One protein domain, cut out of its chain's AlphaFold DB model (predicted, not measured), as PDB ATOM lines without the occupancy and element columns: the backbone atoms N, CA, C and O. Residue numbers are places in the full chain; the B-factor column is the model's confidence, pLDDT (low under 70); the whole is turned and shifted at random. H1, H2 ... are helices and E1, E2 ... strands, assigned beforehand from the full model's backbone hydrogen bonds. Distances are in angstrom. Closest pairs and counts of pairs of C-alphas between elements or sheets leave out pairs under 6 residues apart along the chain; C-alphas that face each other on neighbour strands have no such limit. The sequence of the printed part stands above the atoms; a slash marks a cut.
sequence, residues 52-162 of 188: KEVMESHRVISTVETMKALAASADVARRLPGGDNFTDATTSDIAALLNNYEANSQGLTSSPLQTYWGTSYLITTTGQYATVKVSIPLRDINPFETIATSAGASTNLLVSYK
ATOM      1  N   LYS A  52     108.796  85.986 194.047       73.12
ATOM      2  CA  LYS A  52     108.870  87.378 194.515       73.12
ATOM      3  C   LYS A  52     110.316  87.859 194.645       73.12
ATOM      4  O   LYS A  52     110.630  88.930 194.134       73.12
ATOM      5  N   GLU A  53     111.192  87.047 195.233       72.12
ATOM      6  CA  GLU A  53     112.609  87.392 195.436       72.12
ATOM      7  C   GLU A  53     113.365  87.565 194.107       72.12
ATOM      8  O   GLU A  53     114.138  88.513 193.923       72.12
ATOM      9  N   VAL A  54     113.097  86.685 193.136       75.31
ATOM     10  CA  VAL A  54     113.701  86.768 191.797       75.31
ATOM     11  C   VAL A  54     113.205  88.010 191.054       75.31
ATOM     12  O   VAL A  54     113.998  88.749 190.466       75.31
ATOM     13  N   MET A  55     111.900  88.290 191.109       78.50
ATOM     14  CA  MET A  55     111.330  89.481 190.474       78.50
ATOM     15  C   MET A  55     111.868  90.780 191.081       78.50
ATOM     16  O   MET A  55     112.144  91.727 190.344       78.50
ATOM     17  N   GLU A  56     112.022  90.844 192.403       81.81
ATOM     18  CA  GLU A  56     112.608  92.005 193.079       81.81
ATOM     19  C   GLU A  56     114.063  92.223 192.667       81.81
ATOM     20  O   GLU A  56     114.432  93.349 192.327       81.81
ATOM     21  N   SER A  57     114.854  91.154 192.569       80.25
ATOM     22  CA  SER A  57     116.234  91.226 192.078       80.25
ATOM     23  C   SER A  57     116.307  91.795 190.656       80.25
ATOM     24  O   SER A  57     117.086  92.713 190.390       80.25
ATOM     25  N   HIS A  58     115.442  91.332 189.747       84.12
ATOM     26  CA  HIS A  58     115.367  91.878 188.387       84.12
ATOM     27  C   HIS A  58     114.959  93.355 188.355       84.12
ATOM     28  O   HIS A  58     115.510  94.129 187.569       84.12
ATOM     29  N   ARG A  59     114.027  93.771 189.220       86.81
ATOM     30  CA  ARG A  59     113.605  95.178 189.325       86.81
ATOM     31  C   ARG A  59     114.742  96.075 189.803       86.81
ATOM     32  O   ARG A  59     114.903  97.176 189.276       86.81
ATOM     33  N   VAL A  60     115.547  95.607 190.758       85.44
ATOM     34  CA  VAL A  60     116.739  96.335 191.220       85.44
ATOM     35  C   VAL A  60     117.760  96.460 190.090       85.44
ATOM     36  O   VAL A  60     118.222  97.568 189.827       85.44
ATOM     37  N   ILE A  61     118.064  95.373 189.373       83.31
ATOM     38  CA  ILE A  61     119.023  95.396 188.253       83.31
ATOM     39  C   ILE A  61     118.570  96.373 187.161       83.31
ATOM     40  O   ILE A  61     119.345  97.243 186.766       83.31
ATOM     41  N   SER A  62     117.304  96.303 186.741       85.88
ATOM     42  CA  SER A  62     116.741  97.228 185.748       85.88
ATOM     43  C   SER A  62     116.828  98.688 186.209       85.88
ATOM     44  O   SER A  62     117.212  99.569 185.439       85.88
ATOM     45  N   THR A  63     116.560  98.951 187.492       87.50
ATOM     46  CA  THR A  63     116.714 100.293 188.072       87.50
ATOM     47  C   THR A  63     118.163 100.771 187.961       87.50
ATOM     48  O   THR A  63     118.414 101.885 187.515       87.50
ATOM     49  N   VAL A  64     119.142  99.923 188.272       85.12
ATOM     50  CA  VAL A  64     120.567 100.275 188.166       85.12
ATOM     51  C   VAL A  64     121.005 100.510 186.718       85.12
ATOM     52  O   VAL A  64     121.761 101.445 186.451       85.12
ATOM     53  N   GLU A  65     120.524  99.715 185.766       84.56
ATOM     54  CA  GLU A  65     120.799  99.922 184.338       84.56
ATOM     55  C   GLU A  65     120.259 101.270 183.848       84.56
ATOM     56  O   GLU A  65     120.986 102.035 183.206       84.56
ATOM     57  N   THR A  66     119.023 101.610 184.222       87.56
ATOM     58  CA  THR A  66     118.452 102.924 183.892       87.56
ATOM     59  C   THR A  66     119.226 104.060 184.559       87.56
ATOM     60  O   THR A  66     119.507 105.056 183.900       87.56
ATOM     61  N   MET A  67     119.678 103.901 185.811       86.56
ATOM     62  CA  MET A  67     120.542 104.889 186.470       86.56
ATOM     63  C   MET A  67     121.849 105.116 185.711       86.56
ATOM     64  O   MET A  67     122.290 106.257 185.609       86.56
ATOM     65  N   LYS A  68     122.472 104.070 185.157       85.44
ATOM     66  CA  LYS A  68     123.708 104.203 184.364       85.44
ATOM     67  C   LYS A  68     123.468 104.960 183.059       85.44
ATOM     68  O   LYS A  68     124.244 105.854 182.724       85.44
ATOM     69  N   ALA A  69     122.384 104.644 182.354       85.62
ATOM     70  CA  ALA A  69     121.987 105.366 181.144       85.62
ATOM     71  C   ALA A  69     121.656 106.844 181.440       85.62
ATOM     72  O   ALA A  69     122.074 107.753 180.712       85.62
ATOM     73  N   LEU A  70     120.973 107.101 182.559       87.38
ATOM     74  CA  LEU A  70     120.691 108.447 183.056       87.38
ATOM     75  C   LEU A  70     121.969 109.192 183.444       87.38
ATOM     76  O   LEU A  70     122.116 110.358 183.106       87.38
ATOM     77  N   ALA A  71     122.923 108.533 184.095       87.25
ATOM     78  CA  ALA A  71     124.179 109.163 184.486       87.25
ATOM     79  C   ALA A  71     125.017 109.551 183.252       87.25
ATOM     80  O   ALA A  71     125.613 110.626 183.226       87.25
ATOM     81  N   ALA A  72     125.003 108.724 182.200       84.19
ATOM     82  CA  ALA A  72     125.647 109.044 180.928       84.19
ATOM     83  C   ALA A  72     124.983 110.236 180.212       84.19
ATOM     84  O   ALA A  72     125.678 111.130 179.734       84.19
ATOM     85  N   SER A  73     123.647 110.292 180.164       84.62
ATOM     86  CA  SER A  73     122.935 111.450 179.590       84.62
ATOM     87  C   SER A  73     123.088 112.716 180.431       84.62
ATOM     88  O   SER A  73     123.234 113.802 179.874       84.62
ATOM     89  N   ALA A  74     123.143 112.585 181.755       87.50
ATOM     90  CA  ALA A  74     123.439 113.684 182.659       87.50
ATOM     91  C   ALA A  74     124.868 114.224 182.467       87.50
ATOM     92  O   ALA A  74     125.059 115.431 182.560       87.50
ATOM     93  N   ASP A  75     125.867 113.392 182.133       86.38
ATOM     94  CA  ASP A  75     127.208 113.892 181.773       86.38
ATOM     95  C   ASP A  75     127.210 114.660 180.447       86.38
ATOM     96  O   ASP A  75     127.932 115.647 180.316       86.38
ATOM     97  N   VAL A  76     126.386 114.256 179.475       84.56
ATOM     98  CA  VAL A  76     126.192 115.041 178.244       84.56
ATOM     99  C   VAL A  76     125.550 116.385 178.580       84.56
ATOM    100  O   VAL A  76     126.079 117.418 178.180       84.56
ATOM    101  N   ALA A  77     124.471 116.377 179.367       85.25
ATOM    102  CA  ALA A  77     123.772 117.584 179.802       85.25
ATOM    103  C   ALA A  77     124.709 118.550 180.542       85.25
ATOM    104  O   ALA A  77     124.733 119.738 180.244       85.25
ATOM    105  N   ARG A  78     125.561 118.022 181.421       87.50
ATOM    106  CA  ARG A  78     126.570 118.762 182.192       87.50
ATOM    107  C   ARG A  78     127.597 119.510 181.345       87.50
ATOM    108  O   ARG A  78     128.150 120.505 181.798       87.50
ATOM    109  N   ARG A  79     127.881 119.036 180.129       85.62
ATOM    110  CA  ARG A  79     128.808 119.698 179.191       85.62
ATOM    111  C   ARG A  79     128.136 120.807 178.382       85.62
ATOM    112  O   ARG A  79     128.832 121.547 177.690       85.62
ATOM    113  N   LEU A  80     126.808 120.896 178.426       85.44
ATOM    114  CA  LEU A  80     126.053 121.937 177.747       85.44
ATOM    115  C   LEU A  80     126.009 123.211 178.606       85.44
ATOM    116  O   LEU A  80     126.074 123.134 179.837       85.44
ATOM    117  N   PRO A  81     125.876 124.393 177.982       84.50
ATOM    118  CA  PRO A  81     125.736 125.642 178.720       84.50
ATOM    119  C   PRO A  81     124.543 125.587 179.690       84.50
ATOM    120  O   PRO A  81     123.418 125.320 179.279       84.50
ATOM    121  N   GLY A  82     124.795 125.837 180.980       82.19
ATOM    122  CA  GLY A  82     123.771 125.826 182.033       82.19
ATOM    123  C   GLY A  82     123.438 124.448 182.618       82.19
ATOM    124  O   GLY A  82     122.551 124.356 183.462       82.19
ATOM    125  N   GLY A  83     124.133 123.385 182.202       82.31
ATOM    126  CA  GLY A  83     123.886 122.024 182.680       82.31
ATOM    127  C   GLY A  83     124.711 121.571 183.883       82.31
ATOM    128  O   GLY A  83     124.594 120.419 184.284       82.31
ATOM    129  N   ASP A  84     125.559 122.425 184.449       84.81
ATOM    130  CA  ASP A  84     126.522 122.096 185.508       84.81
ATOM    131  C   ASP A  84     126.030 122.391 186.935       84.81
ATOM    132  O   ASP A  84     126.764 122.135 187.889       84.81
ATOM    133  N   ASN A  85     124.798 122.888 187.082       87.38
ATOM    134  CA  ASN A  85     124.242 123.382 188.348       87.38
ATOM    135  C   ASN A  85     122.958 122.663 188.802       87.38
ATOM    136  O   ASN A  85     122.256 123.148 189.691       87.38
ATOM    137  N   PHE A  86     122.621 121.505 188.226       90.44
ATOM    138  CA  PHE A  86     121.484 120.727 188.715       90.44
ATOM    139  C   PHE A  86     121.783 120.097 190.075       90.44
ATOM    140  O   PHE A  86     122.763 119.371 190.230       90.44
ATOM    141  N   THR A  87     120.893 120.333 191.040       91.81
ATOM    142  CA  THR A  87     120.917 119.714 192.372       91.81
ATOM    143  C   THR A  87     119.593 119.005 192.603       91.81
ATOM    144  O   THR A  87     118.554 119.659 192.612       91.81
ATOM    145  N   ASP A  88     119.635 117.679 192.766       90.75
ATOM    146  CA  ASP A  88     118.451 116.819 192.912       90.75
ATOM    147  C   ASP A  88     117.345 117.111 191.871       90.75
ATOM    148  O   ASP A  88     116.149 117.044 192.160       90.75
ATOM    149  N   ALA A  89     117.754 117.423 190.639       92.00
ATOM    150  CA  ALA A  89     116.844 117.714 189.541       92.00
ATOM    151  C   ALA A  89     116.167 116.441 189.032       92.00
ATOM    152  O   ALA A  89     116.714 115.336 189.111       92.00
ATOM    153  N   THR A  90     114.974 116.593 188.475       92.81
ATOM    154  CA  THR A  90     114.242 115.465 187.902       92.81
ATOM    155  C   THR A  90     114.762 115.132 186.508       92.81
ATOM    156  O   THR A  90     115.376 115.956 185.826       92.81
ATOM    157  N   THR A  91     114.478 113.923 186.022       90.56
ATOM    158  CA  THR A  91     114.855 113.544 184.652       90.56
ATOM    159  C   THR A  91     114.201 114.433 183.591       90.56
ATOM    160  O   THR A  91     114.767 114.579 182.514       90.56
ATOM    161  N   SER A  92     113.042 115.038 183.879       90.69
ATOM    162  CA  SER A  92     112.367 115.985 182.984       90.69
ATOM    163  C   SER A  92     113.121 117.308 182.839       90.69
ATOM    164  O   SER A  92     113.147 117.860 181.741       90.69
ATOM    165  N   ASP A  93     113.792 117.782 183.892       90.62
ATOM    166  CA  ASP A  93     114.605 119.007 183.830       90.62
ATOM    167  C   ASP A  93     115.828 118.790 182.927       90.62
ATOM    168  O   ASP A  93     116.153 119.612 182.067       90.62
ATOM    169  N   ILE A  94     116.453 117.616 183.056       89.44
ATOM    170  CA  ILE A  94     117.558 117.193 182.189       89.44
ATOM    171  C   ILE A  94     117.075 116.977 180.749       89.44
ATOM    172  O   ILE A  94     117.759 117.375 179.806       89.44
ATOM    173  N   ALA A  95     115.882 116.401 180.563       88.81
ATOM    174  CA  ALA A  95     115.268 116.230 179.247       88.81
ATOM    175  C   ALA A  95     115.052 117.575 178.547       88.81
ATOM    176  O   ALA A  95     115.372 117.708 177.368       88.81
ATOM    177  N   ALA A  96     114.538 118.575 179.268       89.19
ATOM    178  CA  ALA A  96     114.307 119.911 178.730       89.19
ATOM    179  C   ALA A  96     115.611 120.541 178.226       89.19
ATOM    180  O   ALA A  96     115.658 121.032 177.098       89.19
ATOM    181  N   LEU A  97     116.691 120.451 179.012       88.06
ATOM    182  CA  LEU A  97     117.998 120.945 178.586       88.06
ATOM    183  C   LEU A  97     118.518 120.190 177.355       88.06
ATOM    184  O   LEU A  97     118.917 120.813 176.375       88.06
ATOM    185  N   LEU A  98     118.494 118.856 177.376       87.00
ATOM    186  CA  LEU A  98     118.989 118.041 176.263       87.00
ATOM    187  C   LEU A  98     118.197 118.273 174.970       87.00
ATOM    188  O   LEU A  98     118.794 118.289 173.896       87.00
ATOM    189  N   ASN A  99     116.881 118.472 175.061       87.88
ATOM    190  CA  ASN A  99     116.030 118.768 173.908       87.88
ATOM    191  C   ASN A  99     116.329 120.148 173.308       87.88
ATOM    192  O   ASN A  99     116.353 120.270 172.087       87.88
ATOM    193  N   ASN A 100     116.636 121.158 174.133       86.62
ATOM    194  CA  ASN A 100     117.011 122.494 173.647       86.62
ATOM    195  C   ASN A 100     118.297 122.493 172.800       86.62
ATOM    196  O   ASN A 100     118.475 123.370 171.959       86.62
ATOM    197  N   TYR A 101     119.182 121.519 173.022       83.81
ATOM    198  CA  TYR A 101     120.453 121.365 172.308       83.81
ATOM    199  C   TYR A 101     120.482 120.140 171.375       83.81
ATOM    200  O   TYR A 101     121.562 119.742 170.941       83.81
ATOM    201  N   GLU A 102     119.328 119.513 171.102       82.50
ATOM    202  CA  GLU A 102     119.197 118.306 170.261       82.50
ATOM    203  C   GLU A 102     120.143 117.147 170.662       82.50
ATOM    204  O   GLU A 102     120.531 116.306 169.852       82.50
ATOM    205  N   ALA A 103     120.510 117.072 171.944       78.94
ATOM    206  CA  ALA A 103     121.461 116.100 172.491       78.94
ATOM    207  C   ALA A 103     120.776 114.917 173.206       78.94
ATOM    208  O   ALA A 103     121.435 114.096 173.855       78.94
ATOM    209  N   ASN A 104     119.446 114.824 173.115       77.88
ATOM    210  CA  ASN A 104     118.644 113.809 173.793       77.88
ATOM    211  C   ASN A 104     118.748 112.431 173.117       77.88
ATOM    212  O   ASN A 104     117.857 111.983 172.400       77.88
ATOM    213  N   SER A 105     119.853 111.737 173.374       67.50
ATOM    214  CA  SER A 105     120.119 110.392 172.844       67.50
ATOM    215  C   SER A 105     119.383 109.268 173.584       67.50
ATOM    216  O   SER A 105     119.262 108.169 173.051       67.50
ATOM    217  N   GLN A 106     118.887 109.527 174.798       70.94
ATOM    218  CA  GLN A 106     118.223 108.529 175.652       70.94
ATOM    219  C   GLN A 106     116.691 108.557 175.540       70.94
ATOM    220  O   GLN A 106     116.014 107.828 176.262       70.94
ATOM    221  N   GLY A 107     116.127 109.401 174.667       75.88
ATOM    222  CA  GLY A 107     114.674 109.519 174.504       75.88
ATOM    223  C   GLY A 107     113.966 110.019 175.766       75.88
ATOM    224  O   GLY A 107     112.816 109.660 176.019       75.88
ATOM    225  N   LEU A 108     114.653 110.827 176.578       81.62
ATOM    226  CA  LEU A 108     114.089 111.421 177.784       81.62
ATOM    227  C   LEU A 108     112.898 112.307 177.413       81.62
ATOM    228  O   LEU A 108     112.975 113.117 176.490       81.62
ATOM    229  N   THR A 109     111.793 112.164 178.133       84.88
ATOM    230  CA  THR A 109     110.580 112.943 177.871       84.88
ATOM    231  C   THR A 109     110.391 114.024 178.927       84.88
ATOM    232  O   THR A 109     111.067 114.039 179.955       84.88
ATOM    233  N   SER A 110     109.429 114.915 178.699       78.81
ATOM    234  CA  SER A 110     109.026 115.935 179.671       78.81
ATOM    235  C   SER A 110     108.361 115.358 180.929       78.81
ATOM    236  O   SER A 110     108.062 116.113 181.848       78.81
ATOM    237  N   SER A 111     108.113 114.042 180.980       86.06
ATOM    238  CA  SER A 111     107.633 113.355 182.178       86.06
ATOM    239  C   SER A 111     108.814 112.789 182.972       86.06
ATOM    240  O   SER A 111     109.684 112.141 182.380       86.06
ATOM    241  N   PRO A 112     108.844 112.959 184.307       86.81
ATOM    242  CA  PRO A 112     109.874 112.350 185.131       86.81
ATOM    243  C   PRO A 112     109.786 110.823 185.044       86.81
ATOM    244  O   PRO A 112     108.704 110.238 185.143       86.81
ATOM    245  N   LEU A 113     110.932 110.175 184.860       88.94
ATOM    246  CA  LEU A 113     111.050 108.728 184.907       88.94
ATOM    247  C   LEU A 113     110.955 108.280 186.367       88.94
ATOM    248  O   LEU A 113     111.529 108.904 187.264       88.94
ATOM    249  N   GLN A 114     110.251 107.177 186.593       91.12
ATOM    250  CA  GLN A 114     110.074 106.592 187.915       91.12
ATOM    251  C   GLN A 114     110.538 105.138 187.930       91.12
ATOM    252  O   GLN A 114     110.543 104.452 186.906       91.12
ATOM    253  N   THR A 115     110.948 104.672 189.105       90.38
ATOM    254  CA  THR A 115     111.219 103.257 189.357       90.38
ATOM    255  C   THR A 115     109.920 102.453 189.417       90.38
ATOM    256  O   THR A 115     108.821 103.004 189.499       90.38
ATOM    257  N   TYR A 116     110.044 101.125 189.489       89.00
ATOM    258  CA  TYR A 116     108.911 100.235 189.760       89.00
ATOM    259  C   TYR A 116     108.146 100.599 191.049       89.00
ATOM    260  O   TYR A 116     106.946 100.358 191.150       89.00
ATOM    261  N   TRP A 117     108.828 101.194 192.031       90.25
ATOM    262  CA  TRP A 117     108.245 101.585 193.316       90.25
ATOM    263  C   TRP A 117     107.688 103.016 193.323       90.25
ATOM    264  O   TRP A 117     107.298 103.507 194.380       90.25
ATOM    265  N   GLY A 118     107.664 103.702 192.174       88.56
ATOM    266  CA  GLY A 118     107.163 105.075 192.057       88.56
ATOM    267  C   GLY A 118     108.123 106.142 192.589       88.56
ATOM    268  O   GLY A 118     107.725 107.292 192.761       88.56
ATOM    269  N   THR A 119     109.382 105.790 192.858       90.06
ATOM    270  CA  THR A 119     110.404 106.759 193.274       90.06
ATOM    271  C   THR A 119     111.068 107.387 192.055       90.06
ATOM    272  O   THR A 119     111.324 106.714 191.059       90.06
ATOM    273  N   SER A 120     111.324 108.692 192.112       92.50
ATOM    274  CA  SER A 120     111.945 109.433 191.012       92.50
ATOM    275  C   SER A 120     113.467 109.299 191.034       92.50
ATOM    276  O   SER A 120     114.082 109.242 192.102       92.50
ATOM    277  N   TYR A 121     114.079 109.313 189.851       92.62
ATOM    278  CA  TYR A 121     115.526 109.471 189.721       92.62
ATOM    279  C   TYR A 121     115.893 110.943 189.902       92.62
ATOM    280  O   TYR A 121     115.377 111.810 189.193       92.62
ATOM    281  N   LEU A 122     116.780 111.212 190.854       94.12
ATOM    282  CA  LEU A 122     117.289 112.545 191.155       94.12
ATOM    283  C   LEU A 122     118.684 112.687 190.564       94.12
ATOM    284  O   LEU A 122     119.550 111.841 190.794       94.12
ATOM    285  N   ILE A 123     118.906 113.744 189.798       92.31
ATOM    286  CA  ILE A 123     120.143 113.970 189.062       92.31
ATOM    287  C   ILE A 123     120.838 115.189 189.653       92.31
ATOM    288  O   ILE A 123     120.253 116.263 189.773       92.31
ATOM    289  N   THR A 124     122.103 115.012 190.014       91.88
ATOM    290  CA  THR A 124     122.973 116.101 190.447       91.88
ATOM    291  C   THR A 124     124.182 116.157 189.531       91.88
ATOM    292  O   THR A 124     124.947 115.194 189.430       91.88
ATOM    293  N   THR A 125     124.350 117.287 188.858       87.31
ATOM    294  CA  THR A 125     125.480 117.578 187.975       87.31
ATOM    295  C   THR A 125     126.351 118.632 188.635       87.31
ATOM    296  O   THR A 125     125.843 119.618 189.151       87.31
ATOM    297  N   THR A 126     127.659 118.439 188.587       82.12
ATOM    298  CA  THR A 126     128.660 119.424 189.014       82.12
ATOM    299  C   THR A 126     129.611 119.689 187.850       82.12
ATOM    300  O   THR A 126     129.643 118.911 186.903       82.12
ATOM    301  N   GLY A 127     130.464 120.710 187.897       72.50
ATOM    302  CA  GLY A 127     131.453 120.960 186.831       72.50
ATOM    303  C   GLY A 127     132.392 119.779 186.501       72.50
ATOM    304  O   GLY A 127     133.052 119.795 185.461       72.50
ATOM    305  N   GLN A 128     132.422 118.721 187.321       77.12
ATOM    306  CA  GLN A 128     133.309 117.566 187.154       77.12
ATOM    307  C   GLN A 128     132.589 116.207 187.054       77.12
ATOM    308  O   GLN A 128     133.101 115.308 186.384       77.12
ATOM    309  N   TYR A 129     131.406 116.045 187.661       82.12
ATOM    310  CA  TYR A 129     130.713 114.750 187.750       82.12
ATOM    311  C   TYR A 129     129.207 114.875 187.533       82.12
ATOM    312  O   TYR A 129     128.598 115.871 187.927       82.12
ATOM    313  N   ALA A 130     128.597 113.830 186.972       87.31
ATOM    314  CA  ALA A 130     127.150 113.650 186.945       87.31
ATOM    315  C   ALA A 130     126.775 112.447 187.813       87.31
ATOM    316  O   ALA A 130     127.322 111.357 187.651       87.31
ATOM    317  N   THR A 131     125.848 112.645 188.740       90.62
ATOM    318  CA  THR A 131     125.406 111.618 189.684       90.62
ATOM    319  C   THR A 131     123.902 111.440 189.603       90.62
ATOM    320  O   THR A 131     123.160 112.409 189.446       90.62
ATOM    321  N   VAL A 132     123.458 110.194 189.712       91.56
ATOM    322  CA  VAL A 132     122.047 109.821 189.767       91.56
ATOM    323  C   VAL A 132     121.804 109.118 191.089       91.56
ATOM    324  O   VAL A 132     122.485 108.144 191.415       91.56
ATOM    325  N   LYS A 133     120.836 109.622 191.844       93.00
ATOM    326  CA  LYS A 133     120.419 109.135 193.154       93.00
ATOM    327  C   LYS A 133     118.984 108.635 193.067       93.00
ATOM    328  O   LYS A 133     118.123 109.298 192.494       93.00
ATOM    329  N   VAL A 134     118.713 107.485 193.668       93.19
ATOM    330  CA  VAL A 134     117.352 106.954 193.798       93.19
ATOM    331  C   VAL A 134     117.186 106.276 195.149       93.19
ATOM    332  O   VAL A 134     118.124 105.670 195.659       93.19
ATOM    333  N   SER A 135     115.993 106.377 195.729       91.94
ATOM    334  CA  SER A 135     115.634 105.653 196.949       91.94
ATOM    335  C   SER A 135     114.761 104.458 196.585       91.94
ATOM    336  O   SER A 135     113.777 104.609 195.858       91.94
ATOM    337  N   ILE A 136     115.130 103.269 197.049       90.69
ATOM    338  CA  ILE A 136     114.381 102.030 196.823       90.69
ATOM    339  C   ILE A 136     113.892 101.518 198.182       90.69
ATOM    340  O   ILE A 136     114.699 101.455 199.110       90.69
ATOM    341  N   PRO A 137     112.616 101.114 198.335       90.56
ATOM    342  CA  PRO A 137     112.053 100.625 199.599       90.56
ATOM    343  C   PRO A 137     112.462  99.171 199.896       90.56
ATOM    344  O   PRO A 137     111.639  98.335 200.259       90.56
ATOM    345  N   LEU A 138     113.738  98.857 199.689       86.12
ATOM    346  CA  LEU A 138     114.358  97.589 200.037       86.12
ATOM    347  C   LEU A 138     115.511  97.890 200.983       86.12
ATOM    348  O   LEU A 138     116.255  98.853 200.785       86.12
ATOM    349  N   ARG A 139     115.656  97.067 202.014       85.44
ATOM    350  CA  ARG A 139     116.695  97.234 203.024       85.44
ATOM    351  C   ARG A 139     117.936  96.437 202.641       85.44
ATOM    352  O   ARG A 139     117.817  95.326 202.135       85.44
ATOM    353  N   ASP A 140     119.102  97.007 202.928       81.19
ATOM    354  CA  ASP A 140     120.402  96.332 202.859       81.19
ATOM    355  C   ASP A 140     120.723  95.731 201.473       81.19
ATOM    356  O   ASP A 140     121.416  94.721 201.358       81.19
ATOM    357  N   ILE A 141     120.241  96.373 200.401       78.56
ATOM    358  CA  ILE A 141     120.593  95.999 199.025       78.56
ATOM    359  C   ILE A 141     121.931  96.630 198.628       78.56
ATOM    360  O   ILE A 141     122.189  97.790 198.930       78.56
ATOM    361  N   ASN A 142     122.780  95.890 197.914       80.88
ATOM    362  CA  ASN A 142     124.048  96.415 197.403       80.88
ATOM    363  C   ASN A 142     124.310  95.927 195.970       80.88
ATOM    364  O   ASN A 142     125.080  94.983 195.765       80.88
ATOM    365  N   PRO A 143     123.621  96.499 194.967       78.19
ATOM    366  CA  PRO A 143     123.809  96.092 193.588       78.19
ATOM    367  C   PRO A 143     125.144  96.601 193.028       78.19
ATOM    368  O   PRO A 143     125.658  97.655 193.410       78.19
ATOM    369  N   PHE A 144     125.701  95.840 192.089       74.25
ATOM    370  CA  PHE A 144     127.003  96.110 191.481       74.25
ATOM    371  C   PHE A 144     127.077  97.500 190.819       74.25
ATOM    372  O   PHE A 144     126.106  97.961 190.218       74.25
ATOM    373  N   GLU A 145     128.253  98.140 190.890       74.38
ATOM    374  CA  GLU A 145     128.536  99.479 190.329       74.38
ATOM    375  C   GLU A 145     127.670 100.621 190.888       74.38
ATOM    376  O   GLU A 145     127.569 101.689 190.283       74.38
ATOM    377  N   THR A 146     127.073 100.427 192.064       78.56
ATOM    378  CA  THR A 146     126.378 101.489 192.794       78.56
ATOM    379  C   THR A 146     126.992 101.685 194.170       78.56
ATOM    380  O   THR A 146     127.548 100.759 194.758       78.56
ATOM    381  N   ILE A 147     126.890 102.903 194.694       83.44
ATOM    382  CA  ILE A 147     127.123 103.166 196.110       83.44
ATOM    383  C   ILE A 147     125.764 103.055 196.793       83.44
ATOM    384  O   ILE A 147     124.889 103.894 196.575       83.44
ATOM    385  N   ALA A 148     125.584 102.007 197.591       86.06
ATOM    386  CA  ALA A 148     124.372 101.781 198.359       86.06
ATOM    387  C   ALA A 148     124.532 102.305 199.791       86.06
ATOM    388  O   ALA A 148     125.500 101.989 200.482       86.06
ATOM    389  N   THR A 149     123.569 103.100 200.248       88.50
ATOM    390  CA  THR A 149     123.518 103.616 201.621       88.50
ATOM    391  C   THR A 149     122.170 103.279 202.242       88.50
ATOM    392  O   THR A 149     121.119 103.657 201.726       88.50
ATOM    393  N   SER A 150     122.195 102.525 203.342       85.75
ATOM    394  CA  SER A 150     120.981 102.121 204.058       85.75
ATOM    395  C   SER A 150     120.374 103.338 204.767       85.75
ATOM    396  O   SER A 150     121.061 104.053 205.499       85.75
ATOM    397  N   ALA A 151     119.091 103.593 204.525       82.06
ATOM    398  CA  ALA A 151     118.321 104.720 205.039       82.06
ATOM    399  C   ALA A 151     116.994 104.209 205.625       82.06
ATOM    400  O   ALA A 151     115.935 104.232 204.988       82.06
ATOM    401  N   GLY A 152     117.056 103.708 206.861       84.94
ATOM    402  CA  GLY A 152     115.899 103.152 207.565       84.94
ATOM    403  C   GLY A 152     115.367 101.888 206.884       84.94
ATOM    404  O   GLY A 152     116.046 100.866 206.856       84.94
ATOM    405  N   ALA A 153     114.144 101.960 206.351       84.81
ATOM    406  CA  ALA A 153     113.505 100.873 205.600       84.81
ATOM    407  C   ALA A 153     113.810 100.905 204.086       84.81
ATOM    408  O   ALA A 153     113.301 100.076 203.336       84.81
ATOM    409  N   SER A 154     114.613 101.870 203.634       86.88
ATOM    410  CA  SER A 154     114.979 102.067 202.232       86.88
ATOM    411  C   SER A 154     116.490 102.035 202.048       86.88
ATOM    412  O   SER A 154     117.240 102.221 203.004       86.88
ATOM    413  N   THR A 155     116.942 101.836 200.818       86.31
ATOM    414  CA  THR A 155     118.346 101.981 200.439       86.31
ATOM    415  C   THR A 155     118.449 103.037 199.355       86.31
ATOM    416  O   THR A 155     117.761 102.970 198.334       86.31
ATOM    417  N   ASN A 156     119.319 104.016 199.577       89.81
ATOM    418  CA  ASN A 156     119.652 105.012 198.576       89.81
ATOM    419  C   ASN A 156     120.786 104.472 197.714       89.81
ATOM    420  O   ASN A 156     121.872 104.179 198.221       89.81
ATOM    421  N   LEU A 157     120.526 104.350 196.418       86.75
ATOM    422  CA  LEU A 157     121.526 103.989 195.427       86.75
ATOM    423  C   LEU A 157     122.040 105.253 194.755       86.75
ATOM    424  O   LEU A 157     121.255 106.120 194.360       86.75
ATOM    425  N   LEU A 158     123.354 105.329 194.591       87.94
ATOM    426  CA  LEU A 158     124.018 106.398 193.865       87.94
ATOM    427  C   LEU A 158     124.907 105.809 192.773       87.94
ATOM    428  O   LEU A 158     125.756 104.955 193.032       87.94
ATOM    429  N   VAL A 159     124.718 106.293 191.551       86.69
ATOM    430  CA  VAL A 159     125.583 106.008 190.403       86.69
ATOM    431  C   VAL A 159     126.232 107.314 189.989       86.69
ATOM    432  O   VAL A 159     125.545 108.293 189.708       86.69
ATOM    433  N   SER A 160     127.559 107.333 189.959       84.19
ATOM    434  CA  SER A 160     128.322 108.463 189.441       84.19
ATOM    435  C   SER A 160     128.890 108.097 188.082       84.19
ATOM    436  O   SER A 160     129.605 107.102 187.946       84.19
ATOM    437  N   TYR A 161     128.593 108.910 187.076       73.25
ATOM    438  CA  TYR A 161     129.325 108.878 185.826       73.25
ATOM    439  C   TYR A 161     130.589 109.719 186.006       73.25
ATOM    440  O   TYR A 161     130.569 110.949 185.913       73.25
ATOM    441  N   LYS A 162     131.707 109.046 186.297       60.53
ATOM    442  CA  LYS A 162     133.026 109.672 186.208       60.53
ATOM    443  C   LYS A 162     133.438 109.676 184.731       60.53
ATOM    444  O   LYS A 162     133.515 108.593 184.144       60.53
TER     445      LYS A 162
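Overview. This is residues 52 to 162 of the 188 residues of an uncharacterized protein of Methylophaga sp (UniProt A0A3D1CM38). A four-stranded antiparallel sheet has one long helix, H1, running slantwise over one of its faces, and H1 makes the longest axis. A short helix, H2, packs on residues 70 to 77 of H1 and grazes the sheet. The printed part has 111 residues, with two named helices and four named strands in the order H1 H2 E1 E2 E3 E4; the sheet runs E1 E2 E4 E3, and the class is mixed. It is compact, with a radius of gyration of the C-alphas of 13.8 A, and elongated, spanning 42 by 24 by 20 A.

Along the chain. The strands are E1, residues 122 to 125, E2, residues 130 to 136 and 19.9 A long, E3, residues 147 to 151, and E4, residues 154 to 161 and 22.8 A long. C-alpha 161 is at (129.325, 108.878, 185.826). H1 holds residues 52 to 78, is 38.1 A long and begins with C-alpha 52 at (108.870, 87.378, 194.515). H2 holds residues 91 to 100 and measures 14.3 A.

Arrangement. The hairpin E1 and E2 has N 124 and O 131 at 2.9 A. E2 and E4 have N 134 and O 157 at 3.0 A. The hairpin E3 and E4 has N 149 and O 156 at 2.9 A. H1 is on the sheet, over E2 and E4, at a height of 8.0 A; its closest C-alphas to E2 are those of Asp 75 and Ala 130, 5.2 A. H1 and H2 touch at Ala 77 and Leu 98, their closest C-alphas, 6.0 A. In both helices every O i to N i+4 pair is within hydrogen-bond range.

Size, cuts and confidence. The C-alphas farthest apart, Lys 52 and Pro 81, are 44.7 A apart. The printed part has no cut. The links H1 to H2 and H2 to E1 are long. Residues 105 and 162 have pLDDT under 70.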